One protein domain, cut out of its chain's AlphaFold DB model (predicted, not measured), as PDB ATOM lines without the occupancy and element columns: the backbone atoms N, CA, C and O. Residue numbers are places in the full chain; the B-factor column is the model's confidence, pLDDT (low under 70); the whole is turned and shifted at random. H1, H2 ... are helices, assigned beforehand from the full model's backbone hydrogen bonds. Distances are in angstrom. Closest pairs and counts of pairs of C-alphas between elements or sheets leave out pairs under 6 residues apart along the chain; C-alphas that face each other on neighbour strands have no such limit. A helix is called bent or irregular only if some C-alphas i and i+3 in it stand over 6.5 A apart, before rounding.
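AT A GLANCE: This is residues 48 to 174, 249 to 292 and 320 to 326 of the 623 residues of an uncharacterized protein of Amphimedon queenslandica (UniProt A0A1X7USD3). A rod-like, up-and-down bundle of five helical parts, H1, H2, H3, H4b and H5, fills most of the length, each running against the one before it in the chain. The arm H4a and the helix H6 form a corner toward one end, and the short H7 is beside the first residues of H1 at the other. The printed part has 178 residues with seven named helices, H1 to H7 in chain order, and no named strand; the class is all helix. It is compact, with a radius of gyration of the C-alphas of 18.2 A and spans of 62 by 29 by 26 A.

HOW THE PARTS SIT: H1, residues 48 to 69, and H2, residues 75 to 95, touch as a helical hairpin at a shallow tilt of 10 degrees; their closest C-alphas, Lys 53 and Lys 90, are 6.2 A apart. H2 and H3, residues 101 to 122, form a second hairpin, with C-alphas 85 and 104 closest at 6.2 A. H4, residues 132 to 174, was assigned as one helix by its hydrogen bonds but is bent: C-alphas 145 and 148 are 8.0 A apart, and its arms H4a, residues 132 to 145, and H4b, residues 148 to 174, are about perpendicular at 80 degrees. With residues 150 to 158 alone, H4b touches H3, closest at C-alphas 102 and 154, 5.7 A. H5, residues 252 to 272, touches H4b at C-alphas 255 and 157, 5.6 A, opposite ways at a shallow tilt of 20 degrees. H6, residues 274 to 285, touches H4a with residues 281 to 285 alone, closest at C-alphas 285 and 137, 5.9 A. H7, residues 322 to 326, only just touches H1, with 3 pairs of C-alphas within 8 A, closest at Ser 48 and Val 325, 5.4 A. Every O i to N i+4 pair is within hydrogen-bond range in H1, H3, H4a, H5, H6 and H7; in H2 it is 13 of 17 and in H4b 22 of 23.

IN THESE COORDINATES: H1 begins at C-alpha 48 (-59.173, -19.991, -40.545) and is 31.0 A long. H2, 28.9 A, is irregular, with C-alphas 77 and 80 7.4 A apart. H3 is 31.7 A, H4a 19.7 A, H4b 37.8 A, H5 30.2 A and H6 15.4 A. H4b ends at C-alpha 174 (-65.872, -21.801, -26.238), and H7 at C-alpha 326 (-63.427, -14.813, -45.172).

THE WHOLE: The farthest C-alphas, Ala 174 and Ile 292, are 64.6 A apart. Residues 175 to 248 and 293 to 319 are not printed; the gaps between C-alphas are 23.7 A and 48.0 A. Of the links printed whole, none is long. Mean pLDDT of the printed part is 80.3, with 29 residues under 70, among them 69 to 76 and 92 to 99.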
ATOM      1  N   SER A  48     -59.696 -21.349 -40.733       63.09
ATOM      2  CA  SER A  48     -59.173 -19.991 -40.545       63.09
ATOM      3  C   SER A  48     -57.816 -19.958 -39.818       63.09
ATOM      4  O   SER A  48     -56.910 -19.254 -40.264       63.09
ATOM      5  N   ALA A  49     -57.633 -20.741 -38.750       68.12
ATOM      6  CA  ALA A  49     -56.406 -20.762 -37.959       68.12
ATOM      7  C   ALA A  49     -55.237 -21.388 -38.731       68.12
ATOM      8  O   ALA A  49     -54.132 -20.844 -38.724       68.12
ATOM      9  N   ASP A  50     -55.471 -22.504 -39.425       72.69
ATOM     10  CA  ASP A  50     -54.422 -23.185 -40.191       72.69
ATOM     11  C   ASP A  50     -54.110 -22.479 -41.521       72.69
ATOM     12  O   ASP A  50     -52.937 -22.386 -41.893       72.69
ATOM     13  N   LEU A  51     -55.106 -21.853 -42.168       73.00
ATOM     14  CA  LEU A  51     -54.877 -20.875 -43.239       73.00
ATOM     15  C   LEU A  51     -54.001 -19.724 -42.726       73.00
ATOM     16  O   LEU A  51     -52.988 -19.409 -43.343       73.00
ATOM     17  N   THR A  52     -54.320 -19.114 -41.580       76.12
ATOM     18  CA  THR A  52     -53.567 -17.937 -41.103       76.12
ATOM     19  C   THR A  52     -52.149 -18.291 -40.633       76.12
ATOM     20  O   THR A  52     -51.220 -17.515 -40.864       76.12
ATOM     21  N   LYS A  53     -51.916 -19.498 -40.091       80.06
ATOM     22  CA  LYS A  53     -50.556 -20.042 -39.891       80.06
ATOM     23  C   LYS A  53     -49.798 -20.163 -41.221       80.06
ATOM     24  O   LYS A  53     -48.649 -19.727 -41.296       80.06
ATOM     25  N   ALA A  54     -50.435 -20.693 -42.268       81.88
ATOM     26  CA  ALA A  54     -49.837 -20.791 -43.601       81.88
ATOM     27  C   ALA A  54     -49.569 -19.407 -44.233       81.88
ATOM     28  O   ALA A  54     -48.545 -19.224 -44.889       81.88
ATOM     29  N   TYR A  55     -50.403 -18.400 -43.960       79.44
ATOM     30  CA  TYR A  55     -50.151 -17.007 -44.345       79.44
ATOM     31  C   TYR A  55     -48.996 -16.353 -43.584       79.44
ATOM     32  O   TYR A  55     -48.247 -15.580 -44.184       79.44
ATOM     33  N   ILE A  56     -48.808 -16.657 -42.296       86.50
ATOM     34  CA  ILE A  56     -47.607 -16.251 -41.546       86.50
ATOM     35  C   ILE A  56     -46.363 -16.853 -42.219       86.50
ATOM     36  O   ILE A  56     -45.412 -16.122 -42.499       86.50
ATOM     37  N   ASP A  57     -46.396 -18.142 -42.571       87.75
ATOM     38  CA  ASP A  57     -45.302 -18.813 -43.288       87.75
ATOM     39  C   ASP A  57     -45.087 -18.242 -44.711       87.75
ATOM     40  O   ASP A  57     -43.945 -18.073 -45.144       87.75
ATOM     41  N   GLN A  58     -46.153 -17.871 -45.434       85.25
ATOM     42  CA  GLN A  58     -46.051 -17.223 -46.748       85.25
ATOM     43  C   GLN A  58     -45.479 -15.801 -46.638       85.25
ATOM     44  O   GLN A  58     -44.590 -15.437 -47.407       85.25
ATOM     45  N   SER A  59     -45.950 -15.005 -45.673       86.38
ATOM     46  CA  SER A  59     -45.461 -13.648 -45.393       86.38
ATOM     47  C   SER A  59     -43.972 -13.666 -45.049       86.38
ATOM     48  O   SER A  59     -43.195 -12.871 -45.584       86.38
ATOM     49  N   LYS A  60     -43.558 -14.642 -44.233       88.44
ATOM     50  CA  LYS A  60     -42.160 -14.954 -43.935       88.44
ATOM     51  C   LYS A  60     -41.375 -15.249 -45.214       88.44
ATOM     52  O   LYS A  60     -40.374 -14.589 -45.475       88.44
ATOM     53  N   ALA A  61     -41.844 -16.184 -46.044       86.06
ATOM     54  CA  ALA A  61     -41.163 -16.570 -47.282       86.06
ATOM     55  C   ALA A  61     -40.984 -15.393 -48.262       86.06
ATOM     56  O   ALA A  61     -39.884 -15.203 -48.784       86.06
ATOM     57  N   VAL A  62     -42.019 -14.567 -48.462       83.19
ATOM     58  CA  VAL A  62     -41.952 -13.363 -49.313       83.19
ATOM     59  C   VAL A  62     -40.949 -12.346 -48.761       83.19
ATOM     60  O   VAL A  62     -40.159 -11.790 -49.528       83.19
ATOM     61  N   LEU A  63     -40.922 -12.138 -47.439       82.75
ATOM     62  CA  LEU A  63     -39.964 -11.241 -46.794       82.75
ATOM     63  C   LEU A  63     -38.514 -11.722 -46.982       82.75
ATOM     64  O   LEU A  63     -37.666 -10.958 -47.451       82.75
ATOM     65  N   LEU A  64     -38.237 -12.993 -46.658       81.19
ATOM     66  CA  LEU A  64     -36.901 -13.585 -46.791       81.19
ATOM     67  C   LEU A  64     -36.414 -13.533 -48.251       81.19
ATOM     68  O   LEU A  64     -35.275 -13.141 -48.506       81.19
ATOM     69  N   GLN A  65     -37.282 -13.867 -49.214       78.88
ATOM     70  CA  GLN A  65     -36.952 -13.838 -50.641       78.88
ATOM     71  C   GLN A  65     -36.670 -12.412 -51.141       78.88
ATOM     72  O   GLN A  65     -35.727 -12.203 -51.906       78.88
ATOM     73  N   GLY A  66     -37.435 -11.413 -50.690       74.69
ATOM     74  CA  GLY A  66     -37.186 -10.013 -51.038       74.69
ATOM     75  C   GLY A  66     -35.816  -9.521 -50.563       74.69
ATOM     76  O   GLY A  66     -35.081  -8.911 -51.340       74.69
ATOM     77  N   PHE A  67     -35.414  -9.846 -49.329       74.38
ATOM     78  CA  PHE A  67     -34.094  -9.462 -48.813       74.38
ATOM     79  C   PHE A  67     -32.928 -10.207 -49.478       74.38
ATOM     80  O   PHE A  67     -31.869  -9.608 -49.685       74.38
ATOM     81  N   GLN A  68     -33.130 -11.459 -49.904       70.00
ATOM     82  CA  GLN A  68     -32.172 -12.168 -50.759       70.00
ATOM     83  C   GLN A  68     -31.985 -11.461 -52.115       70.00
ATOM     84  O   GLN A  68     -30.848 -11.272 -52.548       70.00
ATOM     85  N   ILE A  69     -33.065 -10.994 -52.754       65.75
ATOM     86  CA  ILE A  69     -33.013 -10.274 -54.044       65.75
ATOM     87  C   ILE A  69     -32.310  -8.905 -53.924       65.75
ATOM     88  O   ILE A  69     -31.629  -8.482 -54.856       65.75
ATOM     89  N   VAL A  70     -32.395  -8.230 -52.771       62.69
ATOM     90  CA  VAL A  70     -31.644  -6.984 -52.480       62.69
ATOM     91  C   VAL A  70     -30.129  -7.242 -52.270       62.69
ATOM     92  O   VAL A  70     -29.319  -6.307 -52.235       62.69
ATOM     93  N   ALA A  71     -29.717  -8.516 -52.217       53.91
ATOM     94  CA  ALA A  71     -28.336  -8.989 -52.103       53.91
ATOM     95  C   ALA A  71     -27.610  -8.512 -50.828       53.91
ATOM     96  O   ALA A  71     -26.427  -8.159 -50.853       53.91
ATOM     97  N   LEU A  72     -28.323  -8.493 -49.699       62.97
ATOM     98  CA  LEU A  72     -27.717  -8.388 -48.371       62.97
ATOM     99  C   LEU A  72     -27.007  -9.718 -48.062       62.97
ATOM    100  O   LEU A  72     -27.657 -10.698 -47.701       62.97
ATOM    101  N   SER A  73     -25.683  -9.783 -48.220       59.53
ATOM    102  CA  SER A  73     -24.931 -11.037 -48.041       59.53
ATOM    103  C   SER A  73     -24.982 -11.532 -46.588       59.53
ATOM    104  O   SER A  73     -25.128 -12.725 -46.327       59.53
ATOM    105  N   SER A  74     -24.994 -10.585 -45.646       60.56
ATOM    106  CA  SER A  74     -25.176 -10.796 -44.206       60.56
ATOM    107  C   SER A  74     -26.618 -11.105 -43.774       60.56
ATOM    108  O   SER A  74     -26.862 -11.332 -42.586       60.56
ATOM    109  N   PHE A  75     -27.593 -11.145 -44.692       65.38
ATOM    110  CA  PHE A  75     -28.971 -11.501 -44.337       65.38
ATOM    111  C   PHE A  75     -29.074 -12.944 -43.838       65.38
ATOM    112  O   PHE A  75     -29.799 -13.211 -42.886       65.38
ATOM    113  N   ASN A  76     -28.280 -13.861 -44.401       68.75
ATOM    114  CA  ASN A  76     -28.210 -15.244 -43.923       68.75
ATOM    115  C   ASN A  76     -27.709 -15.340 -42.467       68.75
ATOM    116  O   ASN A  76     -28.130 -16.240 -41.749       68.75
ATOM    117  N   THR A  77     -26.873 -14.398 -42.011       70.00
ATOM    118  CA  THR A  77     -26.399 -14.315 -40.618       70.00
ATOM    119  C   THR A  77     -27.533 -13.943 -39.659       70.00
ATOM    120  O   THR A  77     -27.708 -14.574 -38.621       70.00
ATOM    121  N   HIS A  78     -28.348 -12.953 -40.032       73.56
ATOM    122  CA  HIS A  78     -29.419 -12.400 -39.190       73.56
ATOM    123  C   HIS A  78     -30.793 -13.045 -39.426       73.56
ATOM    124  O   HIS A  78     -31.768 -12.689 -38.765       73.56
ATOM    125  N   ARG A  79     -30.876 -14.010 -40.352       82.06
ATOM    126  CA  ARG A  79     -32.104 -14.714 -40.739       82.06
ATOM    127  C   ARG A  79     -32.867 -15.262 -39.530       82.06
ATOM    128  O   ARG A  79     -34.086 -15.132 -39.491       82.06
ATOM    129  N   HIS A  80     -32.147 -15.794 -38.541       83.94
ATOM    130  CA  HIS A  80     -32.724 -16.367 -37.325       83.94
ATOM    131  C   HIS A  80     -33.654 -15.390 -36.585       83.94
ATOM    132  O   HIS A  80     -34.732 -15.790 -36.181       83.94
ATOM    133  N   ILE A  81     -33.344 -14.089 -36.544       82.44
ATOM    134  CA  ILE A  81     -34.183 -13.076 -35.870       82.44
ATOM    135  C   ILE A  81     -35.527 -12.876 -36.599       82.44
ATOM    136  O   ILE A  81     -36.557 -12.638 -35.969       82.44
ATOM    137  N   PHE A  82     -35.550 -13.030 -37.928       85.25
ATOM    138  CA  PHE A  82     -36.798 -13.076 -38.696       85.25
ATOM    139  C   PHE A  82     -37.503 -14.429 -38.551       85.25
ATOM    140  O   PHE A  82     -38.733 -14.471 -38.520       85.25
ATOM    141  N   ASP A  83     -36.754 -15.533 -38.461       88.88
ATOM    142  CA  ASP A  83     -37.334 -16.842 -38.173       88.88
ATOM    143  C   ASP A  83     -38.068 -16.826 -36.821       88.88
ATOM    144  O   ASP A  83     -39.251 -17.165 -36.796       88.88
ATOM    145  N   ASP A  84     -37.419 -16.336 -35.764       88.31
ATOM    146  CA  ASP A  84     -37.921 -16.220 -34.391       88.31
ATOM    147  C   ASP A  84     -39.110 -15.266 -34.272       88.31
ATOM    148  O   ASP A  84     -40.106 -15.617 -33.649       88.31
ATOM    149  N   PHE A  85     -39.076 -14.097 -34.922       89.38
ATOM    150  CA  PHE A  85     -40.211 -13.169 -34.926       89.38
ATOM    151  C   PHE A  85     -41.470 -13.785 -35.556       89.38
ATOM    152  O   PHE A  85     -42.562 -13.708 -34.992       89.38
ATOM    153  N   TYR A  86     -41.336 -14.439 -36.715       89.62
ATOM    154  CA  TYR A  86     -42.477 -15.109 -37.344       89.62
ATOM    155  C   TYR A  86     -42.921 -16.349 -36.549       89.62
ATOM    156  O   TYR A  86     -44.117 -16.643 -36.505       89.62
ATOM    157  N   ASN A  87     -41.994 -17.031 -35.868       87.62
ATOM    158  CA  ASN A  87     -42.321 -18.094 -34.919       87.62
ATOM    159  C   ASN A  87     -43.066 -17.538 -33.688       87.62
ATOM    160  O   ASN A  87     -44.010 -18.175 -33.238       87.62
ATOM    161  N   TYR A  88     -42.721 -16.351 -33.175       85.38
ATOM    162  CA  TYR A  88     -43.427 -15.683 -32.073       85.38
ATOM    163  C   TYR A  88     -44.871 -15.337 -32.453       85.38
ATOM    164  O   TYR A  88     -45.787 -15.646 -31.691       85.38
ATOM    165  N   LEU A  89     -45.101 -14.789 -33.656       85.25
ATOM    166  CA  LEU A  89     -46.461 -14.612 -34.184       85.25
ATOM    167  C   LEU A  89     -47.199 -15.964 -34.226       85.25
ATOM    168  O   LEU A  89     -48.265 -16.121 -33.635       85.25
ATOM    169  N   LYS A  90     -46.604 -16.982 -34.858       81.69
ATOM    170  CA  LYS A  90     -47.213 -18.317 -34.990       81.69
ATOM    171  C   LYS A  90     -47.539 -18.972 -33.641       81.69
ATOM    172  O   LYS A  90     -48.588 -19.599 -33.516       81.69
ATOM    173  N   SER A  91     -46.677 -18.792 -32.640       76.44
ATOM    174  CA  SER A  91     -46.878 -19.249 -31.261       76.44
ATOM    175  C   SER A  91     -47.965 -18.456 -30.540       76.44
ATOM    176  O   SER A  91     -48.741 -19.044 -29.797       76.44
ATOM    177  N   GLY A  92     -48.104 -17.152 -30.802       68.25
ATOM    178  CA  GLY A  92     -49.208 -16.343 -30.277       68.25
ATOM    179  C   GLY A  92     -50.584 -16.935 -30.599       68.25
ATOM    180  O   GLY A  92     -51.463 -16.950 -29.744       68.25
ATOM    181  N   MET A  93     -50.744 -17.522 -31.790       66.50
ATOM    182  CA  MET A  93     -51.972 -18.214 -32.212       66.50
ATOM    183  C   MET A  93     -52.240 -19.553 -31.500       66.50
ATOM    184  O   MET A  93     -53.295 -20.142 -31.732       66.50
ATOM    185  N   THR A  94     -51.322 -20.062 -30.670       62.03
ATOM    186  CA  THR A  94     -51.443 -21.384 -30.023       62.03
ATOM    187  C   THR A  94     -51.202 -21.376 -28.512       62.03
ATOM    188  O   THR A  94     -51.904 -22.085 -27.797       62.03
ATOM    189  N   SER A  95     -50.252 -20.587 -28.000       55.59
ATOM    190  CA  SER A  95     -49.844 -20.602 -26.585       55.59
ATOM    191  C   SER A  95     -50.651 -19.667 -25.682       55.59
ATOM    192  O   SER A  95     -50.436 -19.664 -24.473       55.59
ATOM    193  N   LEU A  96     -51.536 -18.840 -26.256       52.12
ATOM    194  CA  LEU A  96     -52.327 -17.804 -25.571       52.12
ATOM    195  C   LEU A  96     -51.506 -16.703 -24.858       52.12
ATOM    196  O   LEU A  96     -52.093 -15.781 -24.296       52.12
ATOM    197  N   SER A  97     -50.172 -16.764 -24.925       49.84
ATOM    198  CA  SER A  97     -49.215 -15.946 -24.169       49.84
ATOM    199  C   SER A  97     -48.603 -14.820 -25.019       49.84
ATOM    200  O   SER A  97     -47.382 -14.732 -25.181       49.84
ATOM    201  N   TYR A  98     -49.448 -13.986 -25.627       58.12
ATOM    202  CA  TYR A  98     -49.022 -12.928 -26.548       58.12
ATOM    203  C   TYR A  98     -48.987 -11.559 -25.851       58.12
ATOM    204  O   TYR A  98     -50.030 -10.960 -25.595       58.12
ATOM    205  N   CYS A  99     -47.780 -11.075 -25.544       58.94
ATOM    206  CA  CYS A  99     -47.571  -9.921 -24.656       58.94
ATOM    207  C   CYS A  99     -46.575  -8.886 -25.179       58.94
ATOM    208  O   CYS A  99     -46.855  -7.692 -25.175       58.94
ATOM    209  N   ASN A 100     -45.421  -9.333 -25.674       71.56
ATOM    210  CA  ASN A 100     -44.255  -8.473 -25.892       71.56
ATOM    211  C   ASN A 100     -44.054  -8.133 -27.375       71.56
ATOM    212  O   ASN A 100     -42.927  -8.091 -27.866       71.56
ATOM    213  N   LEU A 101     -45.150  -7.895 -28.106       80.06
ATOM    214  CA  LEU A 101     -45.095  -7.605 -29.544       80.06
ATOM    215  C   LEU A 101     -44.182  -6.415 -29.860       80.06
ATOM    216  O   LEU A 101     -43.385  -6.497 -30.792       80.06
ATOM    217  N   ASP A 102     -44.261  -5.350 -29.057       82.69
ATOM    218  CA  ASP A 102     -43.396  -4.178 -29.198       82.69
ATOM    219  C   ASP A 102     -41.913  -4.566 -29.081       82.69
ATOM    220  O   ASP A 102     -41.109  -4.125 -29.897       82.69
ATOM    221  N   THR A 103     -41.544  -5.450 -28.149       84.62
ATOM    222  CA  THR A 103     -40.168  -5.957 -27.997       84.62
ATOM    223  C   THR A 103     -39.711  -6.772 -29.211       84.62
ATOM    224  O   THR A 103     -38.590  -6.588 -29.689       84.62
ATOM    225  N   GLU A 104     -40.570  -7.635 -29.757       87.31
ATOM    226  CA  GLU A 104     -40.225  -8.440 -30.937       87.31
ATOM    227  C   GLU A 104     -40.144  -7.588 -32.217       87.31
ATOM    228  O   GLU A 104     -39.221  -7.761 -33.016       87.31
ATOM    229  N   PHE A 105     -41.012  -6.580 -32.375       89.56
ATOM    230  CA  PHE A 105     -40.853  -5.546 -33.405       89.56
ATOM    231  C   PHE A 105     -39.527  -4.800 -33.249       89.56
ATOM    232  O   PHE A 105     -38.800  -4.616 -34.228       89.56
ATOM    233  N   GLN A 106     -39.194  -4.380 -32.027       88.75
ATOM    234  CA  GLN A 106     -37.984  -3.616 -31.749       88.75
ATOM    235  C   GLN A 106     -36.713  -4.386 -32.147       88.75
ATOM    236  O   GLN A 106     -35.860  -3.827 -32.843       88.75
ATOM    237  N   LYS A 107     -36.627  -5.680 -31.800       88.31
ATOM    238  CA  LYS A 107     -35.538  -6.581 -32.223       88.31
ATOM    239  C   LYS A 107     -35.389  -6.633 -33.744       88.31
ATOM    240  O   LYS A 107     -34.286  -6.428 -34.257       88.31
ATOM    241  N   VAL A 108     -36.480  -6.878 -34.480       89.88
ATOM    242  CA  VAL A 108     -36.419  -7.029 -35.945       89.88
ATOM    243  C   VAL A 108     -36.063  -5.716 -36.637       89.88
ATOM    244  O   VAL A 108     -35.203  -5.719 -37.514       89.88
ATOM    245  N   TYR A 109     -36.663  -4.587 -36.248       91.06
ATOM    246  CA  TYR A 109     -36.375  -3.303 -36.899       91.06
ATOM    247  C   TYR A 109     -34.941  -2.816 -36.628       91.06
ATOM    248  O   TYR A 109     -34.302  -2.323 -37.558       91.06
ATOM    249  N   PHE A 110     -34.391  -3.022 -35.423       90.88
ATOM    250  CA  PHE A 110     -32.975  -2.730 -35.152       90.88
ATOM    251  C   PHE A 110     -32.028  -3.660 -35.930       90.88
ATOM    252  O   PHE A 110     -31.053  -3.203 -36.532       90.88
ATOM    253  N   THR A 111     -32.340  -4.957 -35.989       87.56
ATOM    254  CA  THR A 111     -31.573  -5.945 -36.768       87.56
ATOM    255  C   THR A 111     -31.559  -5.593 -38.253       87.56
ATOM    256  O   THR A 111     -30.503  -5.582 -38.890       87.56
ATOM    257  N   LEU A 112     -32.726  -5.256 -38.804       87.00
ATOM    258  CA  LEU A 112     -32.896  -4.852 -40.194       87.00
ATOM    259  C   LEU A 112     -32.120  -3.566 -40.500       87.00
ATOM    260  O   LEU A 112     -31.398  -3.516 -41.496       87.00
ATOM    261  N   TYR A 113     -32.213  -2.562 -39.623       89.38
ATOM    262  CA  TYR A 113     -31.450  -1.320 -39.732       89.38
ATOM    263  C   TYR A 113     -29.942  -1.580 -39.794       89.38
ATOM    264  O   TYR A 113     -29.271  -1.160 -40.737       89.38
ATOM    265  N   THR A 114     -29.431  -2.338 -38.821       86.94
ATOM    266  CA  THR A 114     -28.012  -2.690 -38.700       86.94
ATOM    267  C   THR A 114     -27.530  -3.447 -39.936       86.94
ATOM    268  O   THR A 114     -26.546  -3.054 -40.556       86.94
ATOM    269  N   THR A 115     -28.267  -4.482 -40.354       83.81
ATOM    270  CA  THR A 115     -27.938  -5.311 -41.527       83.81
ATOM    271  C   THR A 115     -27.859  -4.470 -42.802       83.81
ATOM    272  O   THR A 115     -26.884  -4.560 -43.549       83.81
ATOM    273  N   VAL A 116     -28.862  -3.620 -43.053       84.31
ATOM    274  CA  VAL A 116     -28.925  -2.796 -44.270       84.31
ATOM    275  C   VAL A 116     -27.864  -1.700 -44.264       84.31
ATOM    276  O   VAL A 116     -27.223  -1.489 -45.295       84.31
ATOM    277  N   PHE A 117     -27.650  -1.023 -43.132       87.25
ATOM    278  CA  PHE A 117     -26.624   0.012 -43.011       87.25
ATOM    279  C   PHE A 117     -25.222  -0.574 -43.221       87.25
ATOM    280  O   PHE A 117     -24.492  -0.098 -44.086       87.25
ATOM    281  N   VAL A 118     -24.874  -1.655 -42.516       83.12
ATOM    282  CA  VAL A 118     -23.550  -2.296 -42.605       83.12
ATOM    283  C   VAL A 118     -23.243  -2.774 -44.028       83.12
ATOM    284  O   VAL A 118     -22.158  -2.500 -44.539       83.12
ATOM    285  N   GLU A 119     -24.182  -3.432 -44.715       80.31
ATOM    286  CA  GLU A 119     -23.964  -3.860 -46.109       80.31
ATOM    287  C   GLU A 119     -23.908  -2.673 -47.085       80.31
ATOM    288  O   GLU A 119     -23.131  -2.699 -48.041       80.31
ATOM    289  N   SER A 120     -24.694  -1.617 -46.856       81.44
ATOM    290  CA  SER A 120     -24.673  -0.415 -47.702       81.44
ATOM    291  C   SER A 120     -23.377   0.381 -47.527       81.44
ATOM    292  O   SER A 120     -22.839   0.875 -48.516       81.44
ATOM    293  N   VAL A 121     -22.819   0.422 -46.309       82.00
ATOM    294  CA  VAL A 121     -21.489   0.984 -46.034       82.00
ATOM    295  C   VAL A 121     -20.399   0.142 -46.697       82.00
ATOM    296  O   VAL A 121     -19.628   0.705 -47.463       82.00
ATOM    297  N   LYS A 122     -20.370  -1.191 -46.526       78.75
ATOM    298  CA  LYS A 122     -19.381  -2.077 -47.192       78.75
ATOM    299  C   LYS A 122     -19.366  -1.959 -48.723       78.75
ATOM    300  O   LYS A 122     -18.336  -2.177 -49.351       78.75
ATOM    301  N   ARG A 123     -20.507  -1.638 -49.348       75.44
ATOM    302  CA  ARG A 123     -20.608  -1.405 -50.804       75.44
ATOM    303  C   ARG A 123     -20.050  -0.043 -51.256       75.44
ATOM    304  O   ARG A 123     -19.916   0.168 -52.458       75.44
ATOM    305  N   GLN A 124     -19.777   0.880 -50.332       70.25
ATOM    306  CA  GLN A 124     -19.381   2.271 -50.610       70.25
ATOM    307  C   GLN A 124     -18.036   2.671 -49.961       70.25
ATOM    308  O   GLN A 124     -17.367   3.583 -50.447       70.25
ATOM    309  N   PHE A 125     -17.631   1.992 -48.885       67.88
ATOM    310  CA  PHE A 125     -16.507   2.313 -47.999       67.88
ATOM    311  C   PHE A 125     -15.788   1.024 -47.561       67.88
ATOM    312  O   PHE A 125     -16.383  -0.053 -47.581       67.88
ATOM    313  N   LEU A 126     -14.509   1.123 -47.182       63.72
ATOM    314  CA  LEU A 126     -13.674  -0.053 -46.878       63.72
ATOM    315  C   LEU A 126     -13.923  -0.622 -45.476       63.72
ATOM    316  O   LEU A 126     -13.914  -1.838 -45.299       63.72
ATOM    317  N   THR A 127     -14.128   0.252 -44.490       69.06
ATOM    318  CA  THR A 127     -14.216  -0.117 -43.075       69.06
ATOM    319  C   THR A 127     -15.537   0.318 -42.446       69.06
ATOM    320  O   THR A 127     -16.091   1.379 -42.742       69.06
ATOM    321  N   VAL A 128     -16.051  -0.542 -41.566       73.31
ATOM    322  CA  VAL A 128     -17.164  -0.264 -40.652       73.31
ATOM    323  C   VAL A 128     -16.562  -0.275 -39.245       73.31
ATOM    324  O   VAL A 128     -15.893  -1.260 -38.922       73.31
ATOM    325  N   PRO A 129     -16.759   0.766 -38.417       78.44
ATOM    326  CA  PRO A 129     -16.312   0.763 -37.028       78.44
ATOM    327  C   PRO A 129     -16.871  -0.433 -36.248       78.44
ATOM    328  O   PRO A 129     -18.019  -0.835 -36.441       78.44
ATOM    329  N   THR A 130     -16.060  -0.991 -35.356       74.94
ATOM    330  CA  THR A 130     -16.419  -2.112 -34.479       74.94
ATOM    331  C   THR A 130     -15.887  -1.864 -33.069       74.94
ATOM    332  O   THR A 130     -14.898  -1.154 -32.887       74.94
ATOM    333  N   GLY A 131     -16.559  -2.435 -32.070       84.19
ATOM    334  CA  GLY A 131     -16.265  -2.230 -30.650       84.19
ATOM    335  C   GLY A 131     -17.490  -1.735 -29.883       84.19
ATOM    336  O   GLY A 131     -18.405  -1.145 -30.462       84.19
ATOM    337  N   ASP A 132     -17.521  -1.999 -28.580       85.75
ATOM    338  CA  ASP A 132     -18.745  -1.878 -27.784       85.75
ATOM    339  C   ASP A 132     -19.214  -0.429 -27.609       85.75
ATOM    340  O   ASP A 132     -20.415  -0.171 -27.661       85.75
ATOM    341  N   ASP A 133     -18.297   0.537 -27.528       86.19
ATOM    342  CA  ASP A 133     -18.635   1.967 -27.492       86.19
ATOM    343  C   ASP A 133     -19.378   2.416 -28.761       86.19
ATOM    344  O   ASP A 133     -20.397   3.111 -28.687       86.19
ATOM    345  N   PHE A 134     -18.923   1.962 -29.937       88.00
ATOM    346  CA  PHE A 134     -19.619   2.231 -31.196       88.00
ATOM    347  C   PHE A 134     -20.955   1.489 -31.265       88.00
ATOM    348  O   PHE A 134     -21.958   2.105 -31.621       88.00
ATOM    349  N   ASN A 135     -21.001   0.209 -30.883       88.44
ATOM    350  CA  ASN A 135     -22.235  -0.583 -30.866       88.44
ATOM    351  C   ASN A 135     -23.311   0.076 -29.980       88.44
ATOM    352  O   ASN A 135     -24.457   0.242 -30.406       88.44
ATOM    353  N   ASN A 136     -22.928   0.527 -28.783       91.44
ATOM    354  CA  ASN A 136     -23.795   1.231 -27.840       91.44
ATOM    355  C   ASN A 136     -24.229   2.606 -28.368       91.44
ATOM    356  O   ASN A 136     -25.407   2.962 -28.271       91.44
ATOM    357  N   CYS A 137     -23.320   3.382 -28.967       94.00
ATOM    358  CA  CYS A 137     -23.679   4.664 -29.573       94.00
ATOM    359  C   CYS A 137     -24.620   4.489 -30.780       94.00
ATOM    360  O   CYS A 137     -25.606   5.215 -30.901       94.00
ATOM    361  N   PHE A 138     -24.379   3.488 -31.629       92.75
ATOM    362  CA  PHE A 138     -25.200   3.159 -32.795       92.75
ATOM    363  C   PHE A 138     -26.606   2.674 -32.402       92.75
ATOM    364  O   PHE A 138     -27.592   3.134 -32.982       92.75
ATOM    365  N   TYR A 139     -26.717   1.825 -31.374       92.50
ATOM    366  CA  TYR A 139     -27.993   1.407 -30.776       92.50
ATOM    367  C   TYR A 139     -28.791   2.617 -30.267       92.50
ATOM    368  O   TYR A 139     -29.933   2.833 -30.676       92.50
ATOM    369  N   ASN A 140     -28.169   3.469 -29.446       94.00
ATOM    370  CA  ASN A 140     -28.809   4.677 -28.924       94.00
ATOM    371  C   ASN A 140     -29.190   5.666 -30.039       94.00
ATOM    372  O   ASN A 140     -30.273   6.252 -30.008       94.00
ATOM    373  N   TYR A 141     -28.342   5.845 -31.052       94.75
ATOM    374  CA  TYR A 141     -28.639   6.675 -32.219       94.75
ATOM    375  C   TYR A 141     -29.853   6.147 -33.003       94.75
ATOM    376  O   TYR A 141     -30.739   6.931 -33.354       94.75
ATOM    377  N   PHE A 142     -29.937   4.832 -33.228       94.69
ATOM    378  CA  PHE A 142     -31.082   4.211 -33.890       94.69
ATOM    379  C   PHE A 142     -32.390   4.472 -33.130       94.69
ATOM    380  O   PHE A 142     -33.360   4.909 -33.754       94.69
ATOM    381  N   TRP A 143     -32.415   4.267 -31.809       93.31
ATOM    382  CA  TRP A 143     -33.622   4.474 -31.000       93.31
ATOM    383  C   TRP A 143     -34.053   5.937 -30.945       93.31
ATOM    384  O   TRP A 143     -35.225   6.228 -31.178       93.31
ATOM    385  N   ASN A 144     -33.108   6.862 -30.761       93.62
ATOM    386  CA  ASN A 144     -33.387   8.300 -30.788       93.62
ATOM    387  C   ASN A 144     -33.928   8.790 -32.147       93.62
ATOM    388  O   ASN A 144     -34.646   9.786 -32.190       93.62
ATOM    389  N   LYS A 145     -33.595   8.113 -33.257       92.94
ATOM    390  CA  LYS A 145     -34.021   8.509 -34.612       92.94
ATOM    391  C   LYS A 145     -35.275   7.784 -35.115       92.94
ATOM    392  O   LYS A 145     -36.031   8.370 -35.887       92.94
ATOM    393  N   ASN A 146     -35.501   6.534 -34.704       92.31
ATOM    394  CA  ASN A 146     -36.538   5.663 -35.278       92.31
ATOM    395  C   ASN A 146     -37.516   5.075 -34.246       92.31
ATOM    396  O   ASN A 146     -38.556   4.562 -34.647       92.31
ATOM    397  N   GLY A 147     -37.236   5.147 -32.938       89.38
ATOM    398  CA  GLY A 147     -37.976   4.400 -31.912       89.38
ATOM    399  C   GLY A 147     -39.484   4.659 -31.902       89.38
ATOM    400  O   GLY A 147     -40.270   3.714 -31.907       89.38
ATOM    401  N   ASN A 148     -39.892   5.928 -31.997       89.31
ATOM    402  CA  ASN A 148     -41.307   6.308 -32.071       89.31
ATOM    403  C   ASN A 148     -41.988   5.785 -33.355       89.31
ATOM    404  O   ASN A 148     -43.139   5.361 -33.304       89.31
ATOM    405  N   GLU A 149     -41.278   5.771 -34.492       89.94
ATOM    406  CA  GLU A 149     -41.782   5.256 -35.778       89.94
ATOM    407  C   GLU A 149     -41.909   3.718 -35.742       89.94
ATOM    408  O   GLU A 149     -42.871   3.152 -36.256       89.94
ATOM    409  N   THR A 150     -40.971   3.022 -35.089       88.06
ATOM    410  CA  THR A 150     -41.027   1.568 -34.858       88.06
ATOM    411  C   THR A 150     -42.164   1.179 -33.909       88.06
ATOM    412  O   THR A 150     -42.867   0.205 -34.179       88.06
ATOM    413  N   LEU A 151     -42.391   1.947 -32.838       85.19
ATOM    414  CA  LEU A 151     -43.493   1.718 -31.898       85.19
ATOM    415  C   LEU A 151     -44.865   1.967 -32.550       85.19
ATOM    416  O   LEU A 151     -45.789   1.183 -32.358       85.19
ATOM    417  N   ASP A 152     -44.990   3.014 -33.368       85.00
ATOM    418  CA  ASP A 152     -46.188   3.286 -34.170       85.00
ATOM    419  C   ASP A 152     -46.491   2.148 -35.167       85.00
ATOM    420  O   ASP A 152     -47.628   1.673 -35.234       85.00
ATOM    421  N   ARG A 153     -45.471   1.633 -35.874       86.69
ATOM    422  CA  ARG A 153     -45.600   0.441 -36.736       86.69
ATOM    423  C   ARG A 153     -46.058  -0.794 -35.957       86.69
ATOM    424  O   ARG A 153     -46.964  -1.487 -36.421       86.69
ATOM    425  N   SER A 154     -45.466  -1.047 -34.788       84.75
ATOM    426  CA  SER A 154     -45.842  -2.170 -33.921       84.75
ATOM    427  C   SER A 154     -47.301  -2.075 -33.484       84.75
ATOM    428  O   SER A 154     -48.071  -3.005 -33.717       84.75
ATOM    429  N   LYS A 155     -47.733  -0.914 -32.976       80.81
ATOM    430  CA  LYS A 155     -49.125  -0.675 -32.568       80.81
ATOM    431  C   LYS A 155     -50.103  -0.844 -33.733       80.81
ATOM    432  O   LYS A 155     -51.097  -1.550 -33.587       80.81
ATOM    433  N   LYS A 156     -49.809  -0.281 -34.912       79.44
ATOM    434  CA  LYS A 156     -50.663  -0.398 -36.113       79.44
ATOM    435  C   LYS A 156     -50.825  -1.835 -36.616       79.44
ATOM    436  O   LYS A 156     -51.913  -2.194 -37.061       79.44
ATOM    437  N   PHE A 157     -49.776  -2.654 -36.537       83.62
ATOM    438  CA  PHE A 157     -49.863  -4.084 -36.841       83.62
ATOM    439  C   PHE A 157     -50.594  -4.852 -35.730       83.62
ATOM    440  O   PHE A 157     -51.548  -5.582 -35.999       83.62
ATOM    441  N   GLY A 158     -50.176  -4.637 -34.480       79.44
ATOM    442  CA  GLY A 158     -50.703  -5.285 -33.284       79.44
ATOM    443  C   GLY A 158     -52.203  -5.104 -33.119       79.44
ATOM    444  O   GLY A 158     -52.878  -6.068 -32.798       79.44
ATOM    445  N   ILE A 159     -52.747  -3.930 -33.438       76.56
ATOM    446  CA  ILE A 159     -54.194  -3.667 -33.478       76.56
ATOM    447  C   ILE A 159     -54.952  -4.723 -34.302       76.56
ATOM    448  O   ILE A 159     -55.857  -5.375 -33.782       76.56
ATOM    449  N   ARG A 160     -54.558  -4.934 -35.566       77.06
ATOM    450  CA  ARG A 160     -55.228  -5.888 -36.471       77.06
ATOM    451  C   ARG A 160     -54.943  -7.335 -36.074       77.06
ATOM    452  O   ARG A 160     -55.829  -8.184 -36.092       77.06
ATOM    453  N   TYR A 161     -53.702  -7.607 -35.680       79.56
ATOM    454  CA  TYR A 161     -53.258  -8.943 -35.300       79.56
ATOM    455  C   TYR A 161     -53.924  -9.438 -34.001       79.56
ATOM    456  O   TYR A 161     -54.386 -10.575 -33.929       79.56
ATOM    457  N   ASN A 162     -54.049  -8.565 -32.995       77.75
ATOM    458  CA  ASN A 162     -54.701  -8.853 -31.718       77.75
ATOM    459  C   ASN A 162     -56.192  -9.133 -31.886       77.75
ATOM    460  O   ASN A 162     -56.721  -9.986 -31.179       77.75
ATOM    461  N   LEU A 163     -56.869  -8.449 -32.813       80.12
ATOM    462  CA  LEU A 163     -58.272  -8.714 -33.132       80.12
ATOM    463  C   LEU A 163     -58.459 -10.157 -33.637       80.12
ATOM    464  O   LEU A 163     -59.345 -10.873 -33.170       80.12
ATOM    465  N   TYR A 164     -57.568 -10.615 -34.522       79.56
ATOM    466  CA  TYR A 164     -57.595 -11.984 -35.039       79.56
ATOM    467  C   TYR A 164     -57.206 -13.030 -33.979       79.56
ATOM    468  O   TYR A 164     -57.860 -14.066 -33.849       79.56
ATOM    469  N   PHE A 165     -56.196 -12.738 -33.154       77.81
ATOM    470  CA  PHE A 165     -55.848 -13.576 -32.002       77.81
ATOM    471  C   PHE A 165     -57.012 -13.703 -31.004       77.81
ATOM    472  O   PHE A 165     -57.337 -14.816 -30.595       77.81
ATOM    473  N   LYS A 166     -57.685 -12.596 -30.657       79.25
ATOM    474  CA  LYS A 166     -58.866 -12.586 -29.775       79.25
ATOM    475  C   LYS A 166     -60.009 -13.431 -30.333       79.25
ATOM    476  O   LYS A 166     -60.625 -14.163 -29.569       79.25
ATOM    477  N   TYR A 167     -60.253 -13.378 -31.643       82.38
ATOM    478  CA  TYR A 167     -61.241 -14.228 -32.312       82.38
ATOM    479  C   TYR A 167     -60.915 -15.722 -32.135       82.38
ATOM    480  O   TYR A 167     -61.744 -16.471 -31.618       82.38
ATOM    481  N   LEU A 168     -59.686 -16.155 -32.453       78.19
ATOM    482  CA  LEU A 168     -59.265 -17.552 -32.261       78.19
ATOM    483  C   LEU A 168     -59.253 -17.990 -30.785       78.19
ATOM    484  O   LEU A 168     -59.634 -19.120 -30.477       78.19
ATOM    485  N   ARG A 169     -58.854 -17.104 -29.863       79.44
ATOM    486  CA  ARG A 169     -58.869 -17.342 -28.408       79.44
ATOM    487  C   ARG A 169     -60.293 -17.482 -27.871       79.44
ATOM    488  O   ARG A 169     -60.559 -18.425 -27.131       79.44
ATOM    489  N   GLY A 170     -61.205 -16.595 -28.271       81.62
ATOM    490  CA  GLY A 170     -62.629 -16.660 -27.940       81.62
ATOM    491  C   GLY A 170     -63.244 -17.979 -28.376       81.62
ATOM    492  O   GLY A 170     -63.831 -18.693 -27.564       81.62
ATOM    493  N   LEU A 171     -63.016 -18.333 -29.639       78.44
ATOM    494  CA  LEU A 171     -63.392 -19.619 -30.201       78.44
ATOM    495  C   LEU A 171     -62.825 -20.794 -29.358       78.44
ATOM    496  O   LEU A 171     -63.605 -21.595 -28.839       78.44
ATOM    497  N   LYS A 172     -61.507 -20.881 -29.107       75.88
ATOM    498  CA  LYS A 172     -60.915 -22.018 -28.358       75.88
ATOM    499  C   LYS A 172     -61.399 -22.112 -26.901       75.88
ATOM    500  O   LYS A 172     -61.545 -23.208 -26.363       75.88
ATOM    501  N   VAL A 173     -61.704 -20.987 -26.256       81.25
ATOM    502  CA  VAL A 173     -62.342 -20.992 -24.928       81.25
ATOM    503  C   VAL A 173     -63.765 -21.559 -24.996       81.25
ATOM    504  O   VAL A 173     -64.145 -22.333 -24.118       81.25
ATOM    505  N   ALA A 174     -64.534 -21.247 -26.044       79.88
ATOM    506  CA  ALA A 174     -65.872 -21.801 -26.238       79.88
ATOM    507  C   ALA A 174     -65.871 -23.305 -26.563       79.88
ATOM    508  O   ALA A 174     -66.765 -24.006 -26.095       79.88
ATOM    509  N   ALA A 249     -63.619  -5.712 -41.754       77.75
ATOM    510  CA  ALA A 249     -63.254  -4.307 -41.948       77.75
ATOM    511  C   ALA A 249     -61.737  -4.039 -41.844       77.75
ATOM    512  O   ALA A 249     -61.252  -3.028 -42.357       77.75
ATOM    513  N   TYR A 250     -60.982  -4.922 -41.181       72.50
ATOM    514  CA  TYR A 250     -59.572  -4.723 -40.824       72.50
ATOM    515  C   TYR A 250     -58.686  -5.928 -41.175       72.50
ATOM    516  O   TYR A 250     -57.814  -6.291 -40.383       72.50
ATOM    517  N   ASP A 251     -58.898  -6.491 -42.370       69.81
ATOM    518  CA  ASP A 251     -58.272  -7.705 -42.925       69.81
ATOM    519  C   ASP A 251     -56.873  -8.034 -42.309       69.81
ATOM    520  O   ASP A 251     -55.913  -7.254 -42.450       69.81
ATOM    521  N   PRO A 252     -56.725  -9.184 -41.610       63.91
ATOM    522  CA  PRO A 252     -55.453  -9.652 -41.047       63.91
ATOM    523  C   PRO A 252     -54.339  -9.887 -42.082       63.91
ATOM    524  O   PRO A 252     -53.155  -9.745 -41.765       63.91
ATOM    525  N   PHE A 253     -54.681 -10.212 -43.327       71.94
ATOM    526  CA  PHE A 253     -53.731 -10.376 -44.430       71.94
ATOM    527  C   PHE A 253     -53.197  -9.031 -44.889       71.94
ATOM    528  O   PHE A 253     -52.005  -8.916 -45.173       71.94
ATOM    529  N   ASP A 254     -54.015  -7.983 -44.843       75.25
ATOM    530  CA  ASP A 254     -53.535  -6.609 -44.957       75.25
ATOM    531  C   ASP A 254     -52.520  -6.284 -43.849       75.25
ATOM    532  O   ASP A 254     -51.507  -5.654 -44.133       75.25
ATOM    533  N   ALA A 255     -52.711  -6.752 -42.607       80.81
ATOM    534  CA  ALA A 255     -51.728  -6.542 -41.536       80.81
ATOM    535  C   ALA A 255     -50.359  -7.161 -41.887       80.81
ATOM    536  O   ALA A 255     -49.331  -6.487 -41.788       80.81
ATOM    537  N   LEU A 256     -50.338  -8.411 -42.365       84.56
ATOM    538  CA  LEU A 256     -49.115  -9.095 -42.812       84.56
ATOM    539  C   LEU A 256     -48.505  -8.454 -44.078       84.56
ATOM    540  O   LEU A 256     -47.284  -8.317 -44.178       84.56
ATOM    541  N   ASN A 257     -49.330  -7.994 -45.022       82.19
ATOM    542  CA  ASN A 257     -48.878  -7.297 -46.232       82.19
ATOM    543  C   ASN A 257     -48.304  -5.901 -45.920       82.19
ATOM    544  O   ASN A 257     -47.279  -5.508 -46.488       82.19
ATOM    545  N   ILE A 258     -48.925  -5.159 -44.996       84.25
ATOM    546  CA  ILE A 258     -48.437  -3.873 -44.476       84.25
ATOM    547  C   ILE A 258     -47.113  -4.084 -43.742       84.25
ATOM    548  O   ILE A 258     -46.175  -3.331 -43.986       84.25
ATOM    549  N   LEU A 259     -46.996  -5.129 -42.917       87.75
ATOM    550  CA  LEU A 259     -45.764  -5.475 -42.205       87.75
ATOM    551  C   LEU A 259     -44.578  -5.686 -43.159       87.75
ATOM    552  O   LEU A 259     -43.544  -5.036 -42.998       87.75
ATOM    553  N   GLN A 260     -44.744  -6.538 -44.180       85.25
ATOM    554  CA  GLN A 260     -43.735  -6.727 -45.232       85.25
ATOM    555  C   GLN A 260     -43.388  -5.394 -45.911       85.25
ATOM    556  O   GLN A 260     -42.219  -5.048 -46.077       85.25
ATOM    557  N   THR A 261     -44.415  -4.626 -46.288       85.44
ATOM    558  CA  THR A 261     -44.271  -3.360 -47.018       85.44
ATOM    559  C   THR A 261     -43.518  -2.303 -46.207       85.44
ATOM    560  O   THR A 261     -42.643  -1.631 -46.750       85.44
ATOM    561  N   GLU A 262     -43.810  -2.161 -44.913       88.44
ATOM    562  CA  GLU A 262     -43.109  -1.235 -44.019       88.44
ATOM    563  C   GLU A 262     -41.667  -1.671 -43.754       88.44
ATOM    564  O   GLU A 262     -40.776  -0.825 -43.797       88.44
ATOM    565  N   MET A 263     -41.397  -2.972 -43.590       88.06
ATOM    566  CA  MET A 263     -40.021  -3.477 -43.490       88.06
ATOM    567  C   MET A 263     -39.214  -3.186 -44.767       88.06
ATOM    568  O   MET A 263     -38.086  -2.700 -44.677       88.06
ATOM    569  N   PHE A 264     -39.786  -3.395 -45.959       85.44
ATOM    570  CA  PHE A 264     -39.102  -3.070 -47.218       85.44
ATOM    571  C   PHE A 264     -38.892  -1.560 -47.418       85.44
ATOM    572  O   PHE A 264     -37.791  -1.157 -47.795       85.44
ATOM    573  N   LYS A 265     -39.884  -0.709 -47.111       87.25
ATOM    574  CA  LYS A 265     -39.718   0.761 -47.121       87.25
ATOM    575  C   LYS A 265     -38.631   1.215 -46.148       87.25
ATOM    576  O   LYS A 265     -37.808   2.059 -46.494       87.25
ATOM    577  N   PHE A 266     -38.626   0.662 -44.937       89.88
ATOM    578  CA  PHE A 266     -37.669   1.009 -43.892       89.88
ATOM    579  C   PHE A 266     -36.234   0.612 -44.279       89.88
ATOM    580  O   PHE A 266     -35.301   1.405 -44.127       89.88
ATOM    581  N   ALA A 267     -36.063  -0.571 -44.874       86.44
ATOM    582  CA  ALA A 267     -34.801  -0.992 -45.473       86.44
ATOM    583  C   ALA A 267     -34.370  -0.053 -46.615       86.44
ATOM    584  O   ALA A 267     -33.239   0.427 -46.623       86.44
ATOM    585  N   GLN A 268     -35.275   0.276 -47.542       84.50
ATOM    586  CA  GLN A 268     -34.987   1.192 -48.647       84.50
ATOM    587  C   GLN A 268     -34.536   2.575 -48.150       84.50
ATOM    588  O   GLN A 268     -33.512   3.067 -48.614       84.50
ATOM    589  N   LYS A 269     -35.241   3.161 -47.172       89.31
ATOM    590  CA  LYS A 269     -34.890   4.431 -46.504       89.31
ATOM    591  C   LYS A 269     -33.503   4.362 -45.853       89.31
ATOM    592  O   LYS A 269     -32.669   5.237 -46.049       89.31
ATOM    593  N   THR A 270     -33.204   3.272 -45.144       89.12
ATOM    594  CA  THR A 270     -31.876   3.050 -44.539       89.12
ATOM    595  C   THR A 270     -30.764   2.998 -45.597       89.12
ATOM    596  O   THR A 270     -29.679   3.548 -45.397       89.12
ATOM    597  N   GLN A 271     -31.038   2.380 -46.749       85.25
ATOM    598  CA  GLN A 271     -30.101   2.293 -47.869       85.25
ATOM    599  C   GLN A 271     -29.920   3.629 -48.613       85.25
ATOM    600  O   GLN A 271     -28.790   3.961 -48.971       85.25
ATOM    601  N   THR A 272     -30.982   4.415 -48.835       87.31
ATOM    602  CA  THR A 272     -30.863   5.748 -49.460       87.31
ATOM    603  C   THR A 272     -30.123   6.729 -48.564       87.31
ATOM    604  O   THR A 272     -29.284   7.490 -49.042       87.31
ATOM    605  N   ASP A 273     -30.381   6.666 -47.259       90.25
ATOM    606  CA  ASP A 273     -29.913   7.657 -46.293       90.25
ATOM    607  C   ASP A 273     -28.534   7.290 -45.707       90.25
ATOM    608  O   ASP A 273     -28.034   7.980 -44.820       90.25
ATOM    609  N   THR A 274     -27.896   6.213 -46.191       87.94
ATOM    610  CA  THR A 274     -26.644   5.646 -45.646       87.94
ATOM    611  C   THR A 274     -25.521   6.681 -45.500       87.94
ATOM    612  O   THR A 274     -24.839   6.696 -44.477       87.94
ATOM    613  N   SER A 275     -25.339   7.584 -46.469       87.94
ATOM    614  CA  SER A 275     -24.316   8.642 -46.408       87.94
ATOM    615  C   SER A 275     -24.629   9.729 -45.371       87.94
ATOM    616  O   SER A 275     -23.715  10.236 -44.721       87.94
ATOM    617  N   THR A 276     -25.908  10.050 -45.168       91.81
ATOM    618  CA  THR A 276     -26.382  10.986 -44.137       91.81
ATOM    619  C   THR A 276     -26.243  10.368 -42.745       91.81
ATOM    620  O   THR A 276     -25.668  10.978 -41.846       91.81
ATOM    621  N   ILE A 277     -26.680   9.111 -42.590       92.06
ATOM    622  CA  ILE A 277     -26.529   8.311 -41.368       92.06
ATOM    623  C   ILE A 277     -25.053   8.217 -40.964       92.06
ATOM    624  O   ILE A 277     -24.727   8.454 -39.805       92.06
ATOM    625  N   LYS A 278     -24.159   7.931 -41.920       90.12
ATOM    626  CA  LYS A 278     -22.705   7.922 -41.722       90.12
ATOM    627  C   LYS A 278     -22.211   9.242 -41.119       90.12
ATOM    628  O   LYS A 278     -21.594   9.214 -40.063       90.12
ATOM    629  N   GLY A 279     -22.506  10.382 -41.749       90.12
ATOM    630  CA  GLY A 279     -22.042  11.693 -41.269       90.12
ATOM    631  C   GLY A 279     -22.594  12.072 -39.889       90.12
ATOM    632  O   GLY A 279     -21.872  12.629 -39.060       90.12
ATOM    633  N   GLU A 280     -23.848  11.714 -39.597       92.81
ATOM    634  CA  GLU A 280     -24.427  11.866 -38.258       92.81
ATOM    635  C   GLU A 280     -23.721  10.989 -37.209       92.81
ATOM    636  O   GLU A 280     -23.515  11.450 -36.088       92.81
ATOM    637  N   LEU A 281     -23.318   9.762 -37.557       92.12
ATOM    638  CA  LEU A 281     -22.580   8.853 -36.670       92.12
ATOM    639  C   LEU A 281     -21.123   9.283 -36.457       92.12
ATOM    640  O   LEU A 281     -20.647   9.220 -35.329       92.12
ATOM    641  N   GLU A 282     -20.432   9.772 -37.489       90.50
ATOM    642  CA  GLU A 282     -19.088  10.358 -37.339       90.50
ATOM    643  C   GLU A 282     -19.126  11.562 -36.382       90.50
ATOM    644  O   GLU A 282     -18.265  11.711 -35.519       90.50
ATOM    645  N   THR A 283     -20.191  12.369 -36.463       91.56
ATOM    646  CA  THR A 283     -20.396  13.537 -35.591       91.56
ATOM    647  C   THR A 283     -20.800  13.158 -34.159       91.56
ATOM    648  O   THR A 283     -20.339  13.789 -33.212       91.56
ATOM    649  N   LYS A 284     -21.682  12.162 -33.975       91.81
ATOM    650  CA  LYS A 284     -22.262  11.810 -32.659       91.81
ATOM    651  C   LYS A 284     -21.495  10.736 -31.889       91.81
ATOM    652  O   LYS A 284     -21.518  10.762 -30.665       91.81
ATOM    653  N   CYS A 285     -20.855   9.801 -32.586       89.94
ATOM    654  CA  CYS A 285     -20.136   8.671 -31.991       89.94
ATOM    655  C   CYS A 285     -18.609   8.814 -32.078       89.94
ATOM    656  O   CYS A 285     -17.900   7.904 -31.664       89.94
ATOM    657  N   GLY A 286     -18.090   9.914 -32.641       85.00
ATOM    658  CA  GLY A 286     -16.648  10.191 -32.727       85.00
ATOM    659  C   GLY A 286     -15.853   9.235 -33.627       85.00
ATOM    660  O   GLY A 286     -14.625   9.242 -33.591       85.00
ATOM    661  N   VAL A 287     -16.537   8.406 -34.418       83.25
ATOM    662  CA  VAL A 287     -15.918   7.428 -35.322       83.25
ATOM    663  C   VAL A 287     -15.527   8.051 -36.660       83.25
ATOM    664  O   VAL A 287     -16.050   9.085 -37.065       83.25
ATOM    665  N   THR A 288     -14.654   7.368 -37.393       78.44
ATOM    666  CA  THR A 288     -14.362   7.635 -38.804       78.44
ATOM    667  C   THR A 288     -14.612   6.367 -39.621       78.44
ATOM    668  O   THR A 288     -14.346   5.258 -39.161       78.44
ATOM    669  N   PHE A 289     -15.130   6.514 -40.841       79.75
ATOM    670  CA  PHE A 289     -15.246   5.410 -41.804       79.75
ATOM    671  C   PHE A 289     -14.321   5.699 -42.991       79.75
ATOM    672  O   PHE A 289     -14.400   6.779 -43.592       79.75
ATOM    673  N   GLU A 290     -13.461   4.755 -43.371       67.06
ATOM    674  CA  GLU A 290     -12.428   5.031 -44.371       67.06
ATOM    675  C   GLU A 290     -12.953   4.919 -45.809       67.06
ATOM    676  O   GLU A 290     -13.544   3.921 -46.238       67.06
ATOM    677  N   SER A 291     -12.710   5.976 -46.585       56.84
ATOM    678  CA  SER A 291     -13.061   6.034 -48.004       56.84
ATOM    679  C   SER A 291     -12.054   5.267 -48.853       56.84
ATOM    680  O   SER A 291     -10.855   5.528 -48.793       56.84
ATOM    681  N   ILE A 292     -12.566   4.414 -49.745       53.09
ATOM    682  CA  ILE A 292     -11.772   3.689 -50.753       53.09
ATOM    683  C   ILE A 292     -11.032   4.665 -51.688       53.09
ATOM    684  O   ILE A 292      -9.966   4.357 -52.223       53.09
ATOM    685  N   GLN A 320     -53.004 -18.523 -51.135       56.88
ATOM    686  CA  GLN A 320     -54.309 -18.517 -50.498       56.88
ATOM    687  C   GLN A 320     -54.898 -17.112 -50.701       56.88
ATOM    688  O   GLN A 320     -54.168 -16.108 -50.692       56.88
ATOM    689  N   SER A 321     -56.196 -17.018 -50.958       58.16
ATOM    690  CA  SER A 321     -56.876 -15.730 -51.176       58.16
ATOM    691  C   SER A 321     -57.611 -15.297 -49.911       58.16
ATOM    692  O   SER A 321     -58.130 -16.155 -49.209       58.16
ATOM    693  N   SER A 322     -57.666 -13.987 -49.619       65.38
ATOM    694  CA  SER A 322     -58.332 -13.479 -48.400       65.38
ATOM    695  C   SER A 322     -59.762 -14.039 -48.279       65.38
ATOM    696  O   SER A 322     -60.143 -14.572 -47.241       65.38
ATOM    697  N   SER A 323     -60.452 -14.163 -49.422       71.31
ATOM    698  CA  SER A 323     -61.756 -14.818 -49.575       71.31
ATOM    699  C   SER A 323     -61.859 -16.278 -49.100       71.31
ATOM    700  O   SER A 323     -62.953 -16.710 -48.748       71.31
ATOM    701  N   GLU A 324     -60.776 -17.065 -49.087       70.50
ATOM    702  CA  GLU A 324     -60.780 -18.419 -48.498       70.50
ATOM    703  C   GLU A 324     -60.858 -18.355 -46.967       70.50
ATOM    704  O   GLU A 324     -61.521 -19.188 -46.346       70.50
ATOM    705  N   VAL A 325     -60.231 -17.345 -46.353       70.31
ATOM    706  CA  VAL A 325     -60.335 -17.102 -44.911       70.31
ATOM    707  C   VAL A 325     -61.639 -16.396 -44.572       70.31
ATOM    708  O   VAL A 325     -62.283 -16.824 -43.622       70.31
ATOM    709  N   ASP A 326     -62.099 -15.419 -45.355       75.94
ATOM    710  CA  ASP A 326     -63.427 -14.813 -45.172       75.94
ATOM    711  C   ASP A 326     -64.526 -15.885 -45.193       75.94
ATOM    712  O   ASP A 326     -65.391 -15.911 -44.317       75.94
TER     713      ASP A 326